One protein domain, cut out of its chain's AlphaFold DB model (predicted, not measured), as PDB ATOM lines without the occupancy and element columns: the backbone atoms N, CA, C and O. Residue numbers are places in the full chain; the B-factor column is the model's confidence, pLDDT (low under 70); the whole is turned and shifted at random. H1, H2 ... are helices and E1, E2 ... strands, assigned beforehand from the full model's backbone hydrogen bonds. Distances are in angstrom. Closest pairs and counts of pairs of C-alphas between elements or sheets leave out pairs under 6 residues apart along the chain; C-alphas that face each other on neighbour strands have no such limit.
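Overview. This is residues 34 to 104 of the 118 residues of the protein "CpmK protein" of Photorhabdus temperata subsp. temperata M1021 (UniProt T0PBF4). A small three-stranded antiparallel sheet has helix H1 over one face, while H2 follows E3 and only grazes the sheet. A tail sticks out, residues 99 to 104, and the span from the turn of hairpin E2 and E3 to its tip makes the length. The printed part has 71 residues, with E1, H1, E2, E3 and H2 along the chain and sheet order E1, E3, E2. The class is mixed, helices and strands, with 35 residues, under half, in named elements. The whole is loose, with a radius of gyration of the C-alphas of 14.1 A and spans of 55 by 27 by 19 A.

Along the chain. E1, residues 43 to 45, begins at C-alpha 43 (120.412, 147.590, 143.712) and is 6.2 A long. H1, residues 50 to 61, measures 16.6 A. E2, residues 65 to 69, measures 12.9 A, and E3, residues 75 to 79, 13.2 A. H2, residues 81 to 90, measures 15.4 A and ends at C-alpha 90 (113.278, 149.500, 127.608).

Arrangement. E1 and E3 are antiparallel at 151 degrees, with N 77 and O 43 2.8 A apart, within hydrogen-bond range. Hairpin E2 and E3 is antiparallel at 146 degrees, with N 66 and O 78 2.8 A apart, also within range. H1 is on the sheet, at a height over the sheet of 9.4 A, in two layers, a helix on one face of a sheet. It lies over E3 and E2 and runs slantwise to the strands, at 49 degrees to E2 on the local plane. The closest C-alphas of H1 and E2 are those of Leu 59 and Val 65, 5.4 A apart. E1, H1 and E2 form a split strand-helix-strand unit, two strands running the same way with E3 between them, and its crossover is right-handed. H1 and H2 are apart. Every O i to N i+4 pair is within hydrogen-bond range in H1, and 4 of 6 in H2.

Size, cuts and confidence. The C-alphas farthest apart, those of Arg 71 and Leu 104, are 56.1 A apart. The printed part has no cut, and the four links between named elements are tight. The mean pLDDT of the printed part is 80.8; residue 34 and residues 47 to 48, 70 to 74 and 95 to 96 are under 70.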
ATOM      1  N   LEU A  34     125.368 144.088 126.048       69.75
ATOM      2  CA  LEU A  34     126.088 145.296 126.486       69.75
ATOM      3  C   LEU A  34     125.243 146.097 127.488       69.75
ATOM      4  O   LEU A  34     124.845 147.236 127.231       69.75
ATOM      5  N   CYS A  35     124.920 145.471 128.616       73.00
ATOM      6  CA  CYS A  35     124.154 146.098 129.686       73.00
ATOM      7  C   CYS A  35     125.093 146.695 130.726       73.00
ATOM      8  O   CYS A  35     125.942 146.001 131.282       73.00
ATOM      9  N   LEU A  36     124.936 147.994 130.978       71.31
ATOM     10  CA  LEU A  36     125.750 148.736 131.943       71.31
ATOM     11  C   LEU A  36     125.122 148.767 133.344       71.31
ATOM     12  O   LEU A  36     125.675 149.384 134.245       71.31
ATOM     13  N   GLY A  37     123.977 148.113 133.551       75.38
ATOM     14  CA  GLY A  37     123.290 148.110 134.837       75.38
ATOM     15  C   GLY A  37     122.397 146.900 135.042       75.38
ATOM     16  O   GLY A  37     122.094 146.161 134.107       75.38
ATOM     17  N   GLU A  38     121.969 146.742 136.288       79.69
ATOM     18  CA  GLU A  38     121.023 145.711 136.701       79.69
ATOM     19  C   GLU A  38     119.612 145.989 136.164       79.69
ATOM     20  O   GLU A  38     119.227 147.129 135.870       79.69
ATOM     21  N   THR A  39     118.815 144.929 136.075       76.94
ATOM     22  CA  THR A  39     117.413 144.982 135.635       76.94
ATOM     23  C   THR A  39     116.430 145.188 136.787       76.94
ATOM     24  O   THR A  39     115.269 145.511 136.555       76.94
ATOM     25  N   GLU A  40     116.868 145.018 138.034       81.81
ATOM     26  CA  GLU A  40     116.033 145.204 139.222       81.81
ATOM     27  C   GLU A  40     116.564 146.359 140.064       81.81
ATOM     28  O   GLU A  40     117.742 146.406 140.402       81.81
ATOM     29  N   TRP A  41     115.685 147.298 140.415       84.62
ATOM     30  CA  TRP A  41     116.036 148.487 141.188       84.62
ATOM     31  C   TRP A  41     115.143 148.600 142.426       84.62
ATOM     32  O   TRP A  41     113.932 148.396 142.317       84.62
ATOM     33  N   PRO A  42     115.683 148.990 143.597       86.19
ATOM     34  CA  PRO A  42     117.052 149.451 143.842       86.19
ATOM     35  C   PRO A  42     118.078 148.323 144.018       86.19
ATOM     36  O   PRO A  42     117.740 147.241 144.491       86.19
ATOM     37  N   VAL A  43     119.346 148.604 143.706       84.94
ATOM     38  CA  VAL A  43     120.412 147.590 143.712       84.94
ATOM     39  C   VAL A  43     121.276 147.712 144.963       84.94
ATOM     40  O   VAL A  43     121.761 148.793 145.295       84.94
ATOM     41  N   SER A  44     121.539 146.585 145.624       83.31
ATOM     42  CA  SER A  44     122.585 146.459 146.644       83.31
ATOM     43  C   SER A  44     123.697 145.556 146.117       83.31
ATOM     44  O   SER A  44     123.536 144.338 146.097       83.31
ATOM     45  N   ILE A  45     124.831 146.134 145.722       74.94
ATOM     46  CA  ILE A  45     126.004 145.367 145.274       74.94
ATOM     47  C   ILE A  45     126.955 145.180 146.448       74.94
ATOM     48  O   ILE A  45     127.243 146.119 147.189       74.94
ATOM     49  N   ASN A  46     127.448 143.953 146.609       70.62
ATOM     50  CA  ASN A  46     128.511 143.655 147.557       70.62
ATOM     51  C   ASN A  46     129.838 144.250 147.055       70.62
ATOM     52  O   ASN A  46     130.166 144.113 145.875       70.62
ATOM     53  N   GLU A  47     130.631 144.864 147.935       66.69
ATOM     54  CA  GLU A  47     131.857 145.594 147.564       66.69
ATOM     55  C   GLU A  47     132.876 144.737 146.789       66.69
ATOM     56  O   GLU A  47     133.647 145.262 145.989       66.69
ATOM     57  N   ASN A  48     132.818 143.410 146.943       66.31
ATOM     58  CA  ASN A  48     133.703 142.455 146.273       66.31
ATOM     59  C   ASN A  48     133.488 142.337 144.750       66.31
ATOM     60  O   ASN A  48     134.318 141.733 144.070       66.31
ATOM     61  N   SER A  49     132.405 142.890 144.189       75.06
ATOM     62  CA  SER A  49     132.165 142.873 142.740       75.06
ATOM     63  C   SER A  49     132.709 144.140 142.072       75.06
ATOM     64  O   SER A  49     131.982 145.103 141.827       75.06
ATOM     65  N   ILE A  50     134.014 144.141 141.777       78.94
ATOM     66  CA  ILE A  50     134.725 145.290 141.179       78.94
ATOM     67  C   ILE A  50     134.067 145.734 139.864       78.94
ATOM     68  O   ILE A  50     133.850 146.925 139.654       78.94
ATOM     69  N   TRP A  51     133.724 144.784 138.991       76.25
ATOM     70  CA  TRP A  51     133.164 145.088 137.673       76.25
ATOM     71  C   TRP A  51     131.740 145.650 137.755       76.25
ATOM     72  O   TRP A  51     131.429 146.633 137.088       76.25
ATOM     73  N   ALA A  52     130.898 145.091 138.631       77.88
ATOM     74  CA  ALA A  52     129.554 145.621 138.843       77.88
ATOM     75  C   ALA A  52     129.607 147.035 139.440       77.88
ATOM     76  O   ALA A  52     128.882 147.915 138.992       77.88
ATOM     77  N   ASN A  53     130.517 147.289 140.384       81.69
ATOM     78  CA  ASN A  53     130.713 148.636 140.918       81.69
ATOM     79  C   ASN A  53     131.168 149.621 139.831       81.69
ATOM     80  O   ASN A  53     130.595 150.699 139.737       81.69
ATOM     81  N   ALA A  54     132.137 149.254 138.985       83.69
ATOM     82  CA  ALA A  54     132.607 150.124 137.903       83.69
ATOM     83  C   ALA A  54     131.485 150.495 136.915       83.69
ATOM     84  O   ALA A  54     131.349 151.658 136.538       83.69
ATOM     85  N   ASN A  55     130.638 149.530 136.551       84.31
ATOM     86  CA  ASN A  55     129.480 149.786 135.699       84.31
ATOM     87  C   ASN A  55     128.488 150.753 136.363       84.31
ATOM     88  O   ASN A  55     128.012 151.692 135.730       84.31
ATOM     89  N   MET A  56     128.223 150.584 137.657       86.38
ATOM     90  CA  MET A  56     127.285 151.443 138.383       86.38
ATOM     91  C   MET A  56     127.812 152.860 138.599       86.38
ATOM     92  O   MET A  56     127.033 153.805 138.492       86.38
ATOM     93  N   GLU A  57     129.116 153.028 138.838       87.06
ATOM     94  CA  GLU A  57     129.755 154.352 138.879       87.06
ATOM     95  C   GLU A  57     129.603 155.061 137.521       87.06
ATOM     96  O   GLU A  57     129.233 156.230 137.482       87.06
ATOM     97  N   SER A  58     129.725 154.345 136.392       87.38
ATOM     98  CA  SER A  58     129.469 154.943 135.068       87.38
ATOM     99  C   SER A  58     128.019 155.436 134.893       87.38
ATOM    100  O   SER A  58     127.775 156.461 134.254       87.38
ATOM    101  N   LEU A  59     127.040 154.754 135.508       89.00
ATOM    102  CA  LEU A  59     125.642 155.199 135.524       89.00
ATOM    103  C   LEU A  59     125.405 156.389 136.468       89.00
ATOM    104  O   LEU A  59     124.471 157.170 136.246       89.00
ATOM    105  N   VAL A  60     126.228 156.534 137.511       90.12
ATOM    106  CA  VAL A  60     126.247 157.726 138.371       90.12
ATOM    107  C   VAL A  60     126.827 158.918 137.624       90.12
ATOM    108  O   VAL A  60     126.198 159.976 137.626       90.12
ATOM    109  N   ASP A  61     127.942 158.740 136.917       89.19
ATOM    110  CA  ASP A  61     128.553 159.786 136.087       89.19
ATOM    111  C   ASP A  61     127.586 160.282 134.998       89.19
ATOM    112  O   ASP A  61     127.519 161.476 134.704       89.19
ATOM    113  N   ALA A  62     126.763 159.382 134.447       88.31
ATOM    114  CA  ALA A  62     125.696 159.718 133.502       88.31
ATOM    115  C   ALA A  62     124.460 160.392 134.146       88.31
ATOM    116  O   ALA A  62     123.527 160.780 133.440       88.31
ATOM    117  N   GLY A  63     124.399 160.507 135.477       90.69
ATOM    118  CA  GLY A  63     123.273 161.095 136.215       90.69
ATOM    119  C   GLY A  63     122.000 160.237 136.240       90.69
ATOM    120  O   GLY A  63     120.923 160.722 136.613       90.69
ATOM    121  N   LEU A  64     122.087 158.967 135.844       90.44
ATOM    122  CA  LEU A  64     120.957 158.028 135.800       90.44
ATOM    123  C   LEU A  64     120.740 157.345 137.148       90.44
ATOM    124  O   LEU A  64     119.609 157.043 137.535       90.44
ATOM    125  N   VAL A  65     121.820 157.139 137.888       91.88
ATOM    126  CA  VAL A  65     121.818 156.479 139.188       91.88
ATOM    127  C   VAL A  65     122.356 157.441 140.240       91.88
ATOM    128  O   VAL A  65     123.149 158.331 139.950       91.88
ATOM    129  N   LYS A  66     121.904 157.277 141.478       90.94
ATOM    130  CA  LYS A  66     122.482 157.911 142.658       90.94
ATOM    131  C   LYS A  66     122.842 156.855 143.689       90.94
ATOM    132  O   LYS A  66     122.136 155.856 143.848       90.94
ATOM    133  N   LEU A  67     123.928 157.107 144.404       87.19
ATOM    134  CA  LEU A  67     124.388 156.262 145.489       87.19
ATOM    135  C   LEU A  67     123.840 156.791 146.821       87.19
ATOM    136  O   LEU A  67     124.222 157.868 147.273       87.19
ATOM    137  N   ASP A  68     122.955 156.025 147.454       82.62
ATOM    138  CA  ASP A  68     122.493 156.276 148.816       82.62
ATOM    139  C   ASP A  68     123.302 155.382 149.778       82.62
ATOM    140  O   ASP A  68     123.222 154.150 149.758       82.62
ATOM    141  N   PHE A  69     124.098 155.991 150.657       71.88
ATOM    142  CA  PHE A  69     124.832 155.252 151.682       71.88
ATOM    143  C   PHE A  69     123.890 154.886 152.833       71.88
ATOM    144  O   PHE A  69     123.545 155.729 153.664       71.88
ATOM    145  N   LYS A  70     123.488 153.613 152.936       62.91
ATOM    146  CA  LYS A  70     122.900 153.119 154.188       62.91
ATOM    147  C   LYS A  70     124.016 153.027 155.232       62.91
ATOM    148  O   LYS A  70     125.062 152.434 154.971       62.91
ATOM    149  N   ARG A  71     123.803 153.617 156.418       52.50
ATOM    150  CA  ARG A  71     124.711 153.496 157.576       52.50
ATOM    151  C   ARG A  71     125.049 152.012 157.787       52.50
ATOM    152  O   ARG A  71     124.183 151.267 158.230       52.50
ATOM    153  N   GLY A  72     126.281 151.596 157.473       54.44
ATOM    154  CA  GLY A  72     126.776 150.260 157.825       54.44
ATOM    155  C   GLY A  72     127.284 149.335 156.711       54.44
ATOM    156  O   GLY A  72     127.275 148.137 156.954       54.44
ATOM    157  N   LYS A  73     127.815 149.858 155.589       64.12
ATOM    158  CA  LYS A  73     128.678 149.161 154.585       64.12
ATOM    159  C   LYS A  73     128.033 148.714 153.265       64.12
ATOM    160  O   LYS A  73     128.760 148.320 152.366       64.12
ATOM    161  N   ASN A  74     126.719 148.840 153.084       67.50
ATOM    162  CA  ASN A  74     126.096 148.464 151.809       67.50
ATOM    163  C   ASN A  74     125.768 149.708 150.978       67.50
ATOM    164  O   ASN A  74     124.917 150.518 151.363       67.50
ATOM    165  N   LYS A  75     126.446 149.840 149.832       78.44
ATOM    166  CA  LYS A  75     126.119 150.805 148.778       78.44
ATOM    167  C   LYS A  75     124.735 150.465 148.210       78.44
ATOM    168  O   LYS A  75     124.559 149.391 147.634       78.44
ATOM    169  N   LEU A  76     123.754 151.353 148.396       86.50
ATOM    170  CA  LEU A  76     122.434 151.219 147.782       86.50
ATOM    171  C   LEU A  76     122.344 152.163 146.587       86.50
ATOM    172  O   LEU A  76     122.428 153.379 146.739       86.50
ATOM    173  N   TRP A  77     122.145 151.606 145.406       88.62
ATOM    174  CA  TRP A  77     122.049 152.365 144.171       88.62
ATOM    175  C   TRP A  77     120.587 152.532 143.777       88.62
ATOM    176  O   TRP A  77     119.838 151.560 143.666       88.62
ATOM    177  N   ASN A  78     120.187 153.780 143.552       91.56
ATOM    178  CA  ASN A  78     118.814 154.165 143.266       91.56
ATOM    179  C   ASN A  78     118.735 154.927 141.947       91.56
ATOM    180  O   ASN A  78     119.568 155.785 141.669       91.56
ATOM    181  N   LEU A  79     117.687 154.682 141.161       92.12
ATOM    182  CA  LEU A  79     117.425 155.462 139.953       92.12
ATOM    183  C   LEU A  79     117.101 156.922 140.296       92.12
ATOM    184  O   LEU A  79     116.258 157.200 141.161       92.12
ATOM    185  N   THR A  80     117.710 157.858 139.569       93.12
ATOM    186  CA  THR A  80     117.287 159.265 139.566       93.12
ATOM    187  C   THR A  80     115.976 159.425 138.790       93.12
ATOM    188  O   THR A  80     115.491 158.495 138.146       93.12
ATOM    189  N   ASN A  81     115.372 160.617 138.805       94.06
ATOM    190  CA  ASN A  81     114.198 160.883 137.964       94.06
ATOM    191  C   ASN A  81     114.515 160.747 136.464       94.06
ATOM    192  O   ASN A  81     113.650 160.321 135.701       94.06
ATOM    193  N   LEU A  82     115.741 161.090 136.051       91.94
ATOM    194  CA  LEU A  82     116.213 160.878 134.685       91.94
ATOM    195  C   LEU A  82     116.417 159.383 134.415       91.94
ATOM    196  O   LEU A  82     115.872 158.867 133.443       91.94
ATOM    197  N   GLY A  83     117.094 158.677 135.326       90.06
ATOM    198  CA  GLY A  83     117.293 157.231 135.244       90.06
ATOM    199  C   GLY A  83     115.994 156.452 135.111       90.06
ATOM    200  O   GLY A  83     115.891 155.596 134.244       90.06
ATOM    201  N   LYS A  84     114.961 156.799 135.888       91.56
ATOM    202  CA  LYS A  84     113.624 156.190 135.769       91.56
ATOM    203  C   LYS A  84     113.006 156.406 134.391       91.56
ATOM    204  O   LYS A  84     112.415 155.484 133.845       91.56
ATOM    205  N   LYS A  85     113.118 157.614 133.829       90.25
ATOM    206  CA  LYS A  85     112.576 157.911 132.494       90.25
ATOM    207  C   LYS A  85     113.268 157.087 131.412       90.25
ATOM    208  O   LYS A  85     112.576 156.569 130.544       90.25
ATOM    209  N   GLU A  86     114.592 156.968 131.471       86.62
ATOM    210  CA  GLU A  86     115.359 156.168 130.509       86.62
ATOM    211  C   GLU A  86     115.107 154.668 130.691       86.62
ATOM    212  O   GLU A  86     114.766 153.988 129.726       86.62
ATOM    213  N   PHE A  87     115.149 154.176 131.929       88.00
ATOM    214  CA  PHE A  87     114.876 152.780 132.256       88.00
ATOM    215  C   PHE A  87     113.466 152.361 131.820       88.00
ATOM    216  O   PHE A  87     113.298 151.308 131.220       88.00
ATOM    217  N   ASN A  88     112.447 153.206 132.011       86.56
ATOM    218  CA  ASN A  88     111.070 152.895 131.611       86.56
ATOM    219  C   ASN A  88     110.867 152.741 130.093       86.56
ATOM    220  O   ASN A  88     109.826 152.228 129.688       86.56
ATOM    221  N   LYS A  89     111.811 153.174 129.244       82.75
ATOM    222  CA  LYS A  89     111.693 152.981 127.787       82.75
ATOM    223  C   LYS A  89     111.868 151.516 127.396       82.75
ATOM    224  O   LYS A  89     111.130 151.028 126.548       82.75
ATOM    225  N   ASN A  90     112.840 150.840 128.011       76.31
ATOM    226  CA  ASN A  90     113.278 149.500 127.608       76.31
ATOM    227  C   ASN A  90     113.256 148.465 128.745       76.31
ATOM    228  O   ASN A  90     113.375 147.278 128.467       76.31
ATOM    229  N   GLY A  91     113.094 148.895 129.997       79.69
ATOM    230  CA  GLY A  91     113.234 148.060 131.193       79.69
ATOM    231  C   GLY A  91     114.685 147.704 131.534       79.69
ATOM    232  O   GLY A  91     114.907 146.770 132.299       79.69
ATOM    233  N   ASP A  92     115.664 148.394 130.942       80.81
ATOM    234  CA  ASP A  92     117.088 148.100 131.087       80.81
ATOM    235  C   ASP A  92     117.974 149.339 130.810       80.81
ATOM    236  O   ASP A  92     117.498 150.369 130.322       80.81
ATOM    237  N   PHE A  93     119.270 149.234 131.133       81.81
ATOM    238  CA  PHE A  93     120.323 150.175 130.707       81.81
ATOM    239  C   PHE A  93     121.254 149.543 129.662       81.81
ATOM    240  O   PHE A  93     122.481 149.683 129.716       81.81
ATOM    241  N   CYS A  94     120.684 148.798 128.718       76.69
ATOM    242  CA  CYS A  94     121.448 148.163 127.655       76.69
ATOM    243  C   CYS A  94     121.547 149.124 126.466       76.69
ATOM    244  O   CYS A  94     120.583 149.362 125.739       76.69
ATOM    245  N   TYR A  95     122.733 149.700 126.260       63.75
ATOM    246  CA  TYR A  95     122.946 150.801 125.307       63.75
ATOM    247  C   TYR A  95     123.094 150.378 123.842       63.75
ATOM    248  O   TYR A  95     123.404 151.197 122.979       63.75
ATOM    249  N   GLY A  96     122.854 149.113 123.521       60.62
ATOM    250  CA  GLY A  96     122.982 148.652 122.150       60.62
ATOM    251  C   GLY A  96     122.616 147.194 122.016       60.62
ATOM    252  O   GLY A  96     123.493 146.336 122.023       60.62
ATOM    253  N   ARG A  97     121.321 146.917 121.844       70.12
ATOM    254  CA  ARG A  97     120.913 145.656 121.223       70.12
ATOM    255  C   ARG A  97     121.408 145.689 119.780       70.12
ATOM    256  O   ARG A  97     120.943 146.505 118.983       70.12
ATOM    257  N   MET A  98     122.400 144.861 119.464       75.44
ATOM    258  CA  MET A  98     122.881 144.732 118.093       75.44
ATOM    259  C   MET A  98     121.792 144.077 117.255       75.44
ATOM    260  O   MET A  98     121.357 142.976 117.562       75.44
ATOM    261  N   MET A  99     121.368 144.741 116.184       81.44
ATOM    262  CA  MET A  99     120.377 144.195 115.265       81.44
ATOM    263  C   MET A  99     121.071 143.668 114.010       81.44
ATOM    264  O   MET A  99     121.836 144.386 113.359       81.44
ATOM    265  N   LEU A 100     120.801 142.412 113.666       83.62
ATOM    266  CA  LEU A 100     121.220 141.805 112.415       83.62
ATOM    267  C   LEU A 100     120.516 142.538 111.273       83.62
ATOM    268  O   LEU A 100     119.301 142.440 111.117       83.62
ATOM    269  N   LYS A 101     121.296 143.287 110.492       87.19
ATOM    270  CA  LYS A 101     120.788 144.009 109.328       87.19
ATOM    271  C   LYS A 101     120.740 143.109 108.097       87.19
ATOM    272  O   LYS A 101     119.672 142.915 107.546       87.19
ATOM    273  N   ASP A 102     121.888 142.549 107.715       85.12
ATOM    274  CA  ASP A 102     122.041 141.725 106.515       85.12
ATOM    275  C   ASP A 102     123.088 140.624 106.741       85.12
ATOM    276  O   ASP A 102     124.097 140.830 107.424       85.12
ATOM    277  N   ILE A 103     122.882 139.458 106.121       86.00
ATOM    278  CA  ILE A 103     123.875 138.378 106.062       86.00
ATOM    279  C   ILE A 103     124.560 138.435 104.694       86.00
ATOM    280  O   ILE A 103     124.004 137.981 103.696       86.00
ATOM    281  N   LEU A 104     125.780 138.975 104.648       87.88
ATOM    282  CA  LEU A 104     126.523 139.137 103.391       87.88
ATOM    283  C   LEU A 104     127.128 137.825 102.876       87.88
ATOM    284  O   LEU A 104     127.147 137.579 101.674       87.88
TER     285      LEU A 104